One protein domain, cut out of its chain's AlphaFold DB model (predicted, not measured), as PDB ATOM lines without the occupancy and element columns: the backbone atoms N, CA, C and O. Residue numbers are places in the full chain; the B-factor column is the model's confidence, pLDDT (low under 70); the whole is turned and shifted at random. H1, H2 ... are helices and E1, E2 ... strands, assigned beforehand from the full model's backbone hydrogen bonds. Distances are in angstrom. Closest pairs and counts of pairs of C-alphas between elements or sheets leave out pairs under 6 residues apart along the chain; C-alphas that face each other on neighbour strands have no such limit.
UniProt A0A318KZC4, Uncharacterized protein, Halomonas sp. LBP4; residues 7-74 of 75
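AT A GLANCE: This is residues 7 to 74 of the 75 residues of an uncharacterized protein of Halomonas sp. LBP4 (UniProt A0A318KZC4). A small three-stranded antiparallel sheet has H1 over it, running along its strands, and a long helix, H2, packs side by side with H1 and then runs on past it. Residues 65 to 74, of which 65 to 72 belong to H2, stick out as a lone arm from an otherwise compact body. The printed part has 68 residues with two named helices and three named strands, in the order H1, E1, E2, E3, H2; the sheet's order is E1, E2, E3, and the class is mixed, helices and strands. The whole is only just loose, close to compact, with a radius of gyration of the C-alphas of 13.2 A, and the C-alphas span 48 by 22 by 14 A.

IN THESE COORDINATES: Begin with the sheet: E1 is residues 26 to 29, E2 is residues 34 to 39, 15.9 A from first to last C-alpha, and E3 is residues 44 to 49, 16.3 A. Find C-alpha 34, where E2 begins, at (-9.294, 21.379, -13.059). H1 is residues 7 to 21; find its first C-alpha at (3.090, 25.744, -11.301), from where it runs 20.9 A to C-alpha 21. H2 is residues 50 to 72 and runs 34.9 A, ending at C-alpha 72 at (11.963, 4.039, 16.075).

HOW THE PARTS SIT: E1, E2 and E3 form a meander, each strand the antiparallel neighbour of the one before, with E1 and E3 as edge strands. Look across the hairpin E1 and E2: N 28 and O 36 are 2.9 A apart, within hydrogen-bond range, and the directions stand at 169 degrees. In the hairpin E2 and E3, at 152 degrees, N 37 and O 46 are within hydrogen-bond range at 2.8 A. H1 is on the sheet at a height of 10.4 A, over E1 and, only just, with 3 C-alphas, over E2. On the local plane it stands at 17 degrees to E1, along the strands; the closest C-alphas of H1 and E1 are those of Leu 10 and Ile 27, 7.6 A apart. H1 and H2 touch, with C-alphas of Tyr 13 and Thr 57 closest at 5.0 A; they run the same way at a shallow tilt of 29 degrees. H2 only grazes the sheet, with its residues 50 to 53. Every O i to N i+4 pair is within hydrogen-bond range in H1, and 15 of 19 are in H2.

THE WHOLE: The outline is a rod, and the C-alphas of Arg 31 and His 74, the two farthest apart, are 48.1 A apart. Without residues 65 to 74, which stand free, the body spans 33 by 22 by 14 A. The printed part has no cut, and its four links are tight. The mean pLDDT of the printed part is 81.5; look for values under 70 at residues 41 to 42 and 63 to 74.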
ATOM      1  N   LYS A   7       1.792  26.427 -11.167       84.56
ATOM      2  CA  LYS A   7       3.090  25.744 -11.301       84.56
ATOM      3  C   LYS A   7       3.756  25.370  -9.965       84.56
ATOM      4  O   LYS A   7       4.095  24.197  -9.819       84.56
ATOM      5  N   PRO A   8       3.920  26.278  -8.980       87.94
ATOM      6  CA  PRO A   8       4.513  25.932  -7.687       87.94
ATOM      7  C   PRO A   8       3.723  24.870  -6.912       87.94
ATOM      8  O   PRO A   8       4.328  24.021  -6.264       87.94
ATOM      9  N   VAL A   9       2.389  24.876  -6.989       90.25
ATOM     10  CA  VAL A   9       1.552  23.866  -6.315       90.25
ATOM     11  C   VAL A   9       1.693  22.509  -7.000       90.25
ATOM     12  O   VAL A   9       1.835  21.492  -6.325       90.25
ATOM     13  N   LEU A  10       1.676  22.491  -8.336       91.62
ATOM     14  CA  LEU A  10       1.826  21.259  -9.111       91.62
ATOM     15  C   LEU A  10       3.196  20.609  -8.880       91.62
ATOM     16  O   LEU A  10       3.256  19.400  -8.674       91.62
ATOM     17  N   GLY A  11       4.270  21.406  -8.872       92.12
ATOM     18  CA  GLY A  11       5.620  20.930  -8.555       92.12
ATOM     19  C   GLY A  11       5.704  20.359  -7.140       92.12
ATOM     20  O   GLY A  11       6.072  19.204  -6.967       92.12
ATOM     21  N   ALA A  12       5.226  21.111  -6.141       92.25
ATOM     22  CA  ALA A  12       5.245  20.663  -4.749       92.25
ATOM     23  C   ALA A  12       4.484  19.346  -4.523       92.25
ATOM     24  O   ALA A  12       4.924  18.521  -3.721       92.25
ATOM     25  N   TYR A  13       3.359  19.142  -5.217       91.75
ATOM     26  CA  TYR A  13       2.612  17.888  -5.156       91.75
ATOM     27  C   TYR A  13       3.381  16.722  -5.793       91.75
ATOM     28  O   TYR A  13       3.415  15.643  -5.205       91.75
ATOM     29  N   ARG A  14       4.019  16.927  -6.958       92.19
ATOM     30  CA  ARG A  14       4.855  15.897  -7.605       92.19
ATOM     31  C   ARG A  14       5.999  15.467  -6.700       92.19
ATOM     32  O   ARG A  14       6.143  14.274  -6.458       92.19
ATOM     33  N   ASP A  15       6.726  16.431  -6.140       91.88
ATOM     34  CA  ASP A  15       7.850  16.165  -5.239       91.88
ATOM     35  C   ASP A  15       7.395  15.389  -3.996       91.88
ATOM     36  O   ASP A  15       8.009  14.394  -3.613       91.88
ATOM     37  N   ALA A  16       6.286  15.810  -3.375       90.06
ATOM     38  CA  ALA A  16       5.757  15.151  -2.185       90.06
ATOM     39  C   ALA A  16       5.264  13.726  -2.475       90.06
ATOM     40  O   ALA A  16       5.487  12.825  -1.670       90.06
ATOM     41  N   TYR A  17       4.612  13.508  -3.618       88.19
ATOM     42  CA  TYR A  17       4.139  12.181  -4.007       88.19
ATOM     43  C   TYR A  17       5.301  11.253  -4.372       88.19
ATOM     44  O   TYR A  17       5.315  10.107  -3.939       88.19
ATOM     45  N   MET A  18       6.306  11.751  -5.098       88.44
ATOM     46  CA  MET A  18       7.515  10.988  -5.413       88.44
ATOM     47  C   MET A  18       8.279  10.596  -4.146       88.44
ATOM     48  O   MET A  18       8.718   9.456  -4.035       88.44
ATOM     49  N   ALA A  19       8.392  11.503  -3.172       87.56
ATOM     50  CA  ALA A  19       9.027  11.210  -1.890       87.56
ATOM     51  C   ALA A  19       8.277  10.136  -1.080       87.56
ATOM     52  O   ALA A  19       8.920   9.323  -0.425       87.56
ATOM     53  N   ALA A  20       6.941  10.119  -1.131       84.19
ATOM     54  CA  ALA A  20       6.121   9.158  -0.392       84.19
ATOM     55  C   ALA A  20       5.994   7.792  -1.095       84.19
ATOM     56  O   ALA A  20       6.052   6.754  -0.449       84.19
ATOM     57  N   MET A  21       5.817   7.784  -2.419       83.12
ATOM     58  CA  MET A  21       5.434   6.591  -3.191       83.12
ATOM     59  C   MET A  21       6.557   6.060  -4.093       83.12
ATOM     60  O   MET A  21       6.370   5.058  -4.782       83.12
ATOM     61  N   GLY A  22       7.695   6.758  -4.176       84.69
ATOM     62  CA  GLY A  22       8.823   6.395  -5.041       84.69
ATOM     63  C   GLY A  22       8.543   6.511  -6.546       84.69
ATOM     64  O   GLY A  22       9.340   6.047  -7.356       84.69
ATOM     65  N   THR A  23       7.413   7.103  -6.938       85.44
ATOM     66  CA  THR A  23       6.964   7.230  -8.332       85.44
ATOM     67  C   THR A  23       6.394   8.622  -8.586       85.44
ATOM     68  O   THR A  23       5.807   9.227  -7.694       85.44
ATOM     69  N   GLU A  24       6.574   9.161  -9.793       88.75
ATOM     70  CA  GLU A  24       6.076  10.499 -10.135       88.75
ATOM     71  C   GLU A  24       4.622  10.438 -10.642       88.75
ATOM     72  O   GLU A  24       4.328   9.661 -11.555       88.75
ATOM     73  N   PRO A  25       3.694  11.259 -10.110       90.56
ATOM     74  CA  PRO A  25       2.333  11.319 -10.624       90.56
ATOM     75  C   PRO A  25       2.261  12.183 -11.891       90.56
ATOM     76  O   PRO A  25       2.846  13.268 -11.969       90.56
ATOM     77  N   THR A  26       1.448  11.767 -12.861       92.25
ATOM     78  CA  THR A  26       1.205  12.575 -14.064       92.25
ATOM     79  C   THR A  26       0.076  13.563 -13.798       92.25
ATOM     80  O   THR A  26      -1.011  13.185 -13.370       92.25
ATOM     81  N   ILE A  27       0.316  14.851 -14.059       92.50
ATOM     82  CA  ILE A  27      -0.690  15.905 -13.876       92.50
ATOM     83  C   ILE A  27      -0.921  16.624 -15.193       92.50
ATOM     84  O   ILE A  27       0.016  17.190 -15.759       92.50
ATOM     85  N   ILE A  28      -2.175  16.638 -15.636       91.50
ATOM     86  CA  ILE A  28      -2.623  17.276 -16.872       91.50
ATOM     87  C   ILE A  28      -3.586  18.404 -16.506       91.50
ATOM     88  O   ILE A  28      -4.613  18.178 -15.860       91.50
ATOM     89  N   GLU A  29      -3.266  19.628 -16.920       90.38
ATOM     90  CA  GLU A  29      -4.159  20.773 -16.760       90.38
ATOM     91  C   GLU A  29      -5.344  20.671 -17.730       90.38
ATOM     92  O   GLU A  29      -5.186  20.538 -18.942       90.38
ATOM     93  N   GLY A  30      -6.552  20.711 -17.175       86.06
ATOM     94  CA  GLY A  30      -7.813  20.732 -17.899       86.06
ATOM     95  C   GLY A  30      -8.452  22.122 -17.918       86.06
ATOM     96  O   GLY A  30      -7.968  23.089 -17.331       86.06
ATOM     97  N   ARG A  31      -9.608  22.235 -18.582       85.31
ATOM     98  CA  ARG A  31     -10.325  23.514 -18.688       85.31
ATOM     99  C   ARG A  31     -10.915  23.960 -17.349       85.31
ATOM    100  O   ARG A  31     -11.491  23.169 -16.605       85.31
ATOM    101  N   GLY A  32     -10.833  25.265 -17.093       84.94
ATOM    102  CA  GLY A  32     -11.498  25.912 -15.964       84.94
ATOM    103  C   GLY A  32     -10.837  25.667 -14.608       84.94
ATOM    104  O   GLY A  32     -11.538  25.746 -13.603       84.94
ATOM    105  N   GLY A  33      -9.533  25.360 -14.560       85.62
ATOM    106  CA  GLY A  33      -8.776  25.167 -13.313       85.62
ATOM    107  C   GLY A  33      -9.001  23.804 -12.653       85.62
ATOM    108  O   GLY A  33      -9.018  23.700 -11.422       85.62
ATOM    109  N   TRP A  34      -9.274  22.782 -13.464       91.00
ATOM    110  CA  TRP A  34      -9.294  21.379 -13.059       91.00
ATOM    111  C   TRP A  34      -8.004  20.710 -13.508       91.00
ATOM    112  O   TRP A  34      -7.550  20.950 -14.619       91.00
ATOM    113  N   TYR A  35      -7.458  19.832 -12.678       92.56
ATOM    114  CA  TYR A  35      -6.248  19.074 -12.967       92.56
ATOM    115  C   TYR A  35      -6.580  17.589 -12.907       92.56
ATOM    116  O   TYR A  35      -7.107  17.110 -11.904       92.56
ATOM    117  N   THR A  36      -6.308  16.862 -13.982       93.50
ATOM    118  CA  THR A  36      -6.386  15.401 -13.983       93.50
ATOM    119  C   THR A  36      -5.070  14.869 -13.444       93.50
ATOM    120  O   THR A  36      -4.013  15.209 -13.970       93.50
ATOM    121  N   VAL A  37      -5.142  14.066 -12.390       92.00
ATOM    122  CA  VAL A  37      -3.994  13.442 -11.741       92.00
ATOM    123  C   VAL A  37      -4.084  11.946 -11.981       92.00
ATOM    124  O   VAL A  37      -5.068  11.326 -11.582       92.00
ATOM    125  N   ASP A  38      -3.076  11.397 -12.638       91.38
ATOM    126  CA  ASP A  38      -2.896   9.967 -12.840       91.38
ATOM    127  C   ASP A  38      -1.806   9.464 -11.892       91.38
ATOM    128  O   ASP A  38      -0.682   9.982 -11.875       91.38
ATOM    129  N   LEU A  39      -2.192   8.516 -11.041       86.50
ATOM    130  CA  LEU A  39      -1.357   7.972  -9.986       86.50
ATOM    131  C   LEU A  39      -0.836   6.590 -10.403       86.50
ATOM    132  O   LEU A  39      -1.618   5.631 -10.456       86.50
ATOM    133  N   PRO A  40       0.477   6.451 -10.658       78.12
ATOM    134  CA  PRO A  40       1.067   5.148 -10.931       78.12
ATOM    135  C   PRO A  40       0.920   4.218  -9.715       78.12
ATOM    136  O   PRO A  40       0.840   4.668  -8.571       78.12
ATOM    137  N   GLY A  41       0.865   2.906  -9.964       68.62
ATOM    138  CA  GLY A  41       0.752   1.895  -8.901       68.62
ATOM    139  C   GLY A  41      -0.679   1.531  -8.480       68.62
ATOM    140  O   GLY A  41      -0.864   0.923  -7.433       68.62
ATOM    141  N   GLY A  42      -1.697   1.870  -9.281       62.62
ATOM    142  CA  GLY A  42      -3.076   1.390  -9.080       62.62
ATOM    143  C   GLY A  42      -3.967   2.279  -8.207       62.62
ATOM    144  O   GLY A  42      -5.131   1.947  -8.000       62.62
ATOM    145  N   ALA A  43      -3.472   3.436  -7.752       70.62
ATOM    146  CA  ALA A  43      -4.268   4.420  -7.011       70.62
ATOM    147  C   ALA A  43      -5.295   5.173  -7.892       70.62
ATOM    148  O   ALA A  43      -6.205   5.825  -7.376       70.62
ATOM    149  N   GLY A  44      -5.196   5.027  -9.217       77.19
ATOM    150  CA  GLY A  44      -6.205   5.457 -10.184       77.19
ATOM    151  C   GLY A  44      -6.073   6.912 -10.639       77.19
ATOM    152  O   GLY A  44      -5.173   7.648 -10.237       77.19
ATOM    153  N   VAL A  45      -7.001   7.321 -11.508       84.81
ATOM    154  CA  VAL A  45      -7.038   8.659 -12.115       84.81
ATOM    155  C   VAL A  45      -8.147   9.491 -11.479       84.81
ATOM    156  O   VAL A  45      -9.306   9.077 -11.455       84.81
ATOM    157  N   GLY A  46      -7.820  10.695 -11.000       88.31
ATOM    158  CA  GLY A  46      -8.772  11.589 -10.337       88.31
ATOM    159  C   GLY A  46      -8.665  13.044 -10.790       88.31
ATOM    160  O   GLY A  46      -7.576  13.559 -11.031       88.31
ATOM    161  N   ARG A  47      -9.803  13.747 -10.870       91.19
ATOM    162  CA  ARG A  47      -9.829  15.201 -11.106       91.19
ATOM    163  C   ARG A  47      -9.728  15.951  -9.783       91.19
ATOM    164  O   ARG A  47     -10.513  15.710  -8.869       91.19
ATOM    165  N   ARG A  48      -8.785  16.885  -9.697       91.19
ATOM    166  CA  ARG A  48      -8.494  17.689  -8.509       91.19
ATOM    167  C   ARG A  48      -8.497  19.179  -8.844       91.19
ATOM    168  O   ARG A  48      -8.140  19.593  -9.945       91.19
ATOM    169  N   ARG A  49      -8.890  20.001  -7.877       92.19
ATOM    170  CA  ARG A  49      -8.669  21.455  -7.884       92.19
ATOM    171  C   ARG A  49      -7.328  21.795  -7.238       92.19
ATOM    172  O   ARG A  49      -6.818  21.019  -6.436       92.19
ATOM    173  N   LEU A  50      -6.810  22.991  -7.522       91.12
ATOM    174  CA  LEU A  50      -5.530  23.464  -6.977       91.12
ATOM    175  C   LEU A  50      -5.471  23.374  -5.437       91.12
ATOM    176  O   LEU A  50      -4.527  22.809  -4.900       91.12
ATOM    177  N   HIS A  51      -6.524  23.809  -4.736       90.12
ATOM    178  CA  HIS A  51      -6.594  23.730  -3.268       90.12
ATOM    179  C   HIS A  51      -6.595  22.287  -2.731       90.12
ATOM    180  O   HIS A  51      -6.124  22.029  -1.627       90.12
ATOM    181  N   GLN A  52      -7.117  21.323  -3.502       91.94
ATOM    182  CA  GLN A  52      -7.083  19.911  -3.114       91.94
ATOM    183  C   GLN A  52      -5.667  19.352  -3.253       91.94
ATOM    184  O   GLN A  52      -5.239  18.579  -2.404       91.94
ATOM    185  N   LEU A  53      -4.932  19.765  -4.291       91.56
ATOM    186  CA  LEU A  53      -3.521  19.413  -4.456       91.56
ATOM    187  C   LEU A  53      -2.665  19.991  -3.327       91.56
ATOM    188  O   LEU A  53      -1.821  19.278  -2.792       91.56
ATOM    189  N   GLU A  54      -2.916  21.232  -2.901       92.31
ATOM    190  CA  GLU A  54      -2.247  21.820  -1.729       92.31
ATOM    191  C   GLU A  54      -2.501  20.998  -0.457       92.31
ATOM    192  O   GLU A  54      -1.555  20.653   0.255       92.31
ATOM    193  N   ALA A  55      -3.759  20.629  -0.195       90.94
ATOM    194  CA  ALA A  55      -4.125  19.832   0.976       90.94
ATOM    195  C   ALA A  55      -3.471  18.439   0.961       90.94
ATOM    196  O   ALA A  55      -2.909  18.008   1.968       90.94
ATOM    197  N   LEU A  56      -3.485  17.758  -0.190       89.19
ATOM    198  CA  LEU A  56      -2.827  16.460  -0.359       89.19
ATOM    199  C   LEU A  56      -1.308  16.567  -0.209       89.19
ATOM    200  O   LEU A  56      -0.702  15.716   0.426       89.19
ATOM    201  N   THR A  57      -0.693  17.629  -0.730       91.44
ATOM    202  CA  THR A  57       0.747  17.884  -0.560       91.44
ATOM    203  C   THR A  57       1.106  18.014   0.920       91.44
ATOM    204  O   THR A  57       2.095  17.444   1.375       91.44
ATOM    205  N   ALA A  58       0.295  18.744   1.693       90.62
ATOM    206  CA  ALA A  58       0.497  18.880   3.131       90.62
ATOM    207  C   ALA A  58       0.319  17.546   3.873       90.62
ATOM    208  O   ALA A  58       1.038  17.295   4.834       90.62
ATOM    209  N   GLN A  59      -0.606  16.694   3.427       87.12
ATOM    210  CA  GLN A  59      -0.802  15.358   3.987       87.12
ATOM    211  C   GLN A  59       0.378  14.430   3.669       87.12
ATOM    212  O   GLN A  59       0.935  13.830   4.582       87.12
ATOM    213  N   LEU A  60       0.802  14.370   2.404       86.00
ATOM    214  CA  LEU A  60       1.934  13.553   1.955       86.00
ATOM    215  C   LEU A  60       3.227  13.929   2.673       86.00
ATOM    216  O   LEU A  60       3.993  13.049   3.019       86.00
ATOM    217  N   ARG A  61       3.456  15.215   2.957       84.88
ATOM    218  CA  ARG A  61       4.635  15.668   3.714       84.88
ATOM    219  C   ARG A  61       4.632  15.266   5.189       84.88
ATOM    220  O   ARG A  61       5.701  15.247   5.782       84.88
ATOM    221  N   ARG A  62       3.470  14.959   5.777       79.62
ATOM    222  CA  ARG A  62       3.368  14.487   7.172       79.62
ATOM    223  C   ARG A  62       3.573  12.976   7.298       79.62
ATOM    224  O   ARG A  62       4.086  12.526   8.312       79.62
ATOM    225  N   GLN A  63       3.226  12.204   6.268       66.69
ATOM    226  CA  GLN A  63       3.368  10.742   6.273       66.69
ATOM    227  C   GLN A  63       4.808  10.200   6.420       66.69
ATOM    228  O   GLN A  63       4.970   9.252   7.189       66.69
ATOM    229  N   PRO A  64       5.868  10.761   5.790       59.22
ATOM    230  CA  PRO A  64       7.222  10.229   5.953       59.22
ATOM    231  C   PRO A  64       7.732  10.351   7.393       59.22
ATOM    232  O   PRO A  64       8.600   9.583   7.800       59.22
ATOM    233  N   GLU A  65       7.186  11.279   8.184       54.94
ATOM    234  CA  GLU A  65       7.545  11.442   9.592       54.94
ATOM    235  C   GLU A  65       6.884  10.374  10.477       54.94
ATOM    236  O   GLU A  65       7.521   9.886  11.403       54.94
ATOM    237  N   GLU A  66       5.658   9.932  10.167       54.75
ATOM    238  CA  GLU A  66       4.969   8.876  10.926       54.75
ATOM    239  C   GLU A  66       5.520   7.470  10.647       54.75
ATOM    240  O   GLU A  66       5.626   6.674  11.578       54.75
ATOM    241  N   GLU A  67       5.910   7.138   9.412       51.00
ATOM    242  CA  GLU A  67       6.572   5.849   9.129       51.00
ATOM    243  C   GLU A  67       8.010   5.807   9.659       51.00
ATOM    244  O   GLU A  67       8.455   4.769  10.157       51.00
ATOM    245  N   ALA A  68       8.730   6.933   9.623       47.28
ATOM    246  CA  ALA A  68      10.018   7.045  10.294       47.28
ATOM    247  C   ALA A  68       9.849   6.962  11.820       47.28
ATOM    248  O   ALA A  68      10.547   6.184  12.456       47.28
ATOM    249  N   ALA A  69       8.894   7.672  12.427       49.50
ATOM    250  CA  ALA A  69       8.651   7.618  13.870       49.50
ATOM    251  C   ALA A  69       8.213   6.222  14.349       49.50
ATOM    252  O   ALA A  69       8.670   5.758  15.395       49.50
ATOM    253  N   GLN A  70       7.390   5.507  13.575       51.44
ATOM    254  CA  GLN A  70       6.987   4.135  13.903       51.44
ATOM    255  C   GLN A  70       8.151   3.136  13.832       51.44
ATOM    256  O   GLN A  70       8.199   2.210  14.641       51.44
ATOM    257  N   GLN A  71       9.132   3.342  12.947       49.06
ATOM    258  CA  GLN A  71      10.340   2.507  12.905       49.06
ATOM    259  C   GLN A  71      11.240   2.675  14.144       49.06
ATOM    260  O   GLN A  71      11.969   1.747  14.490       49.06
ATOM    261  N   TRP A  72      11.177   3.809  14.852       53.53
ATOM    262  CA  TRP A  72      11.963   4.039  16.075       53.53
ATOM    263  C   TRP A  72      11.300   3.506  17.352       53.53
ATOM    264  O   TRP A  72      11.997   3.257  18.332       53.53
ATOM    265  N   HIS A  73       9.982   3.291  17.348       55.25
ATOM    266  CA  HIS A  73       9.245   2.760  18.503       55.25
ATOM    267  C   HIS A  73       9.209   1.226  18.585       55.25
ATOM    268  O   HIS A  73       8.705   0.686  19.568       55.25
ATOM    269  N   HIS A  74       9.753   0.524  17.588       49.25
ATOM    270  CA  HIS A  74       9.756  -0.940  17.518       49.25
ATOM    271  C   HIS A  74      11.145  -1.568  17.742       49.25
ATOM    272  O   HIS A  74      11.410  -2.666  17.245       49.25
TER     273      HIS A  74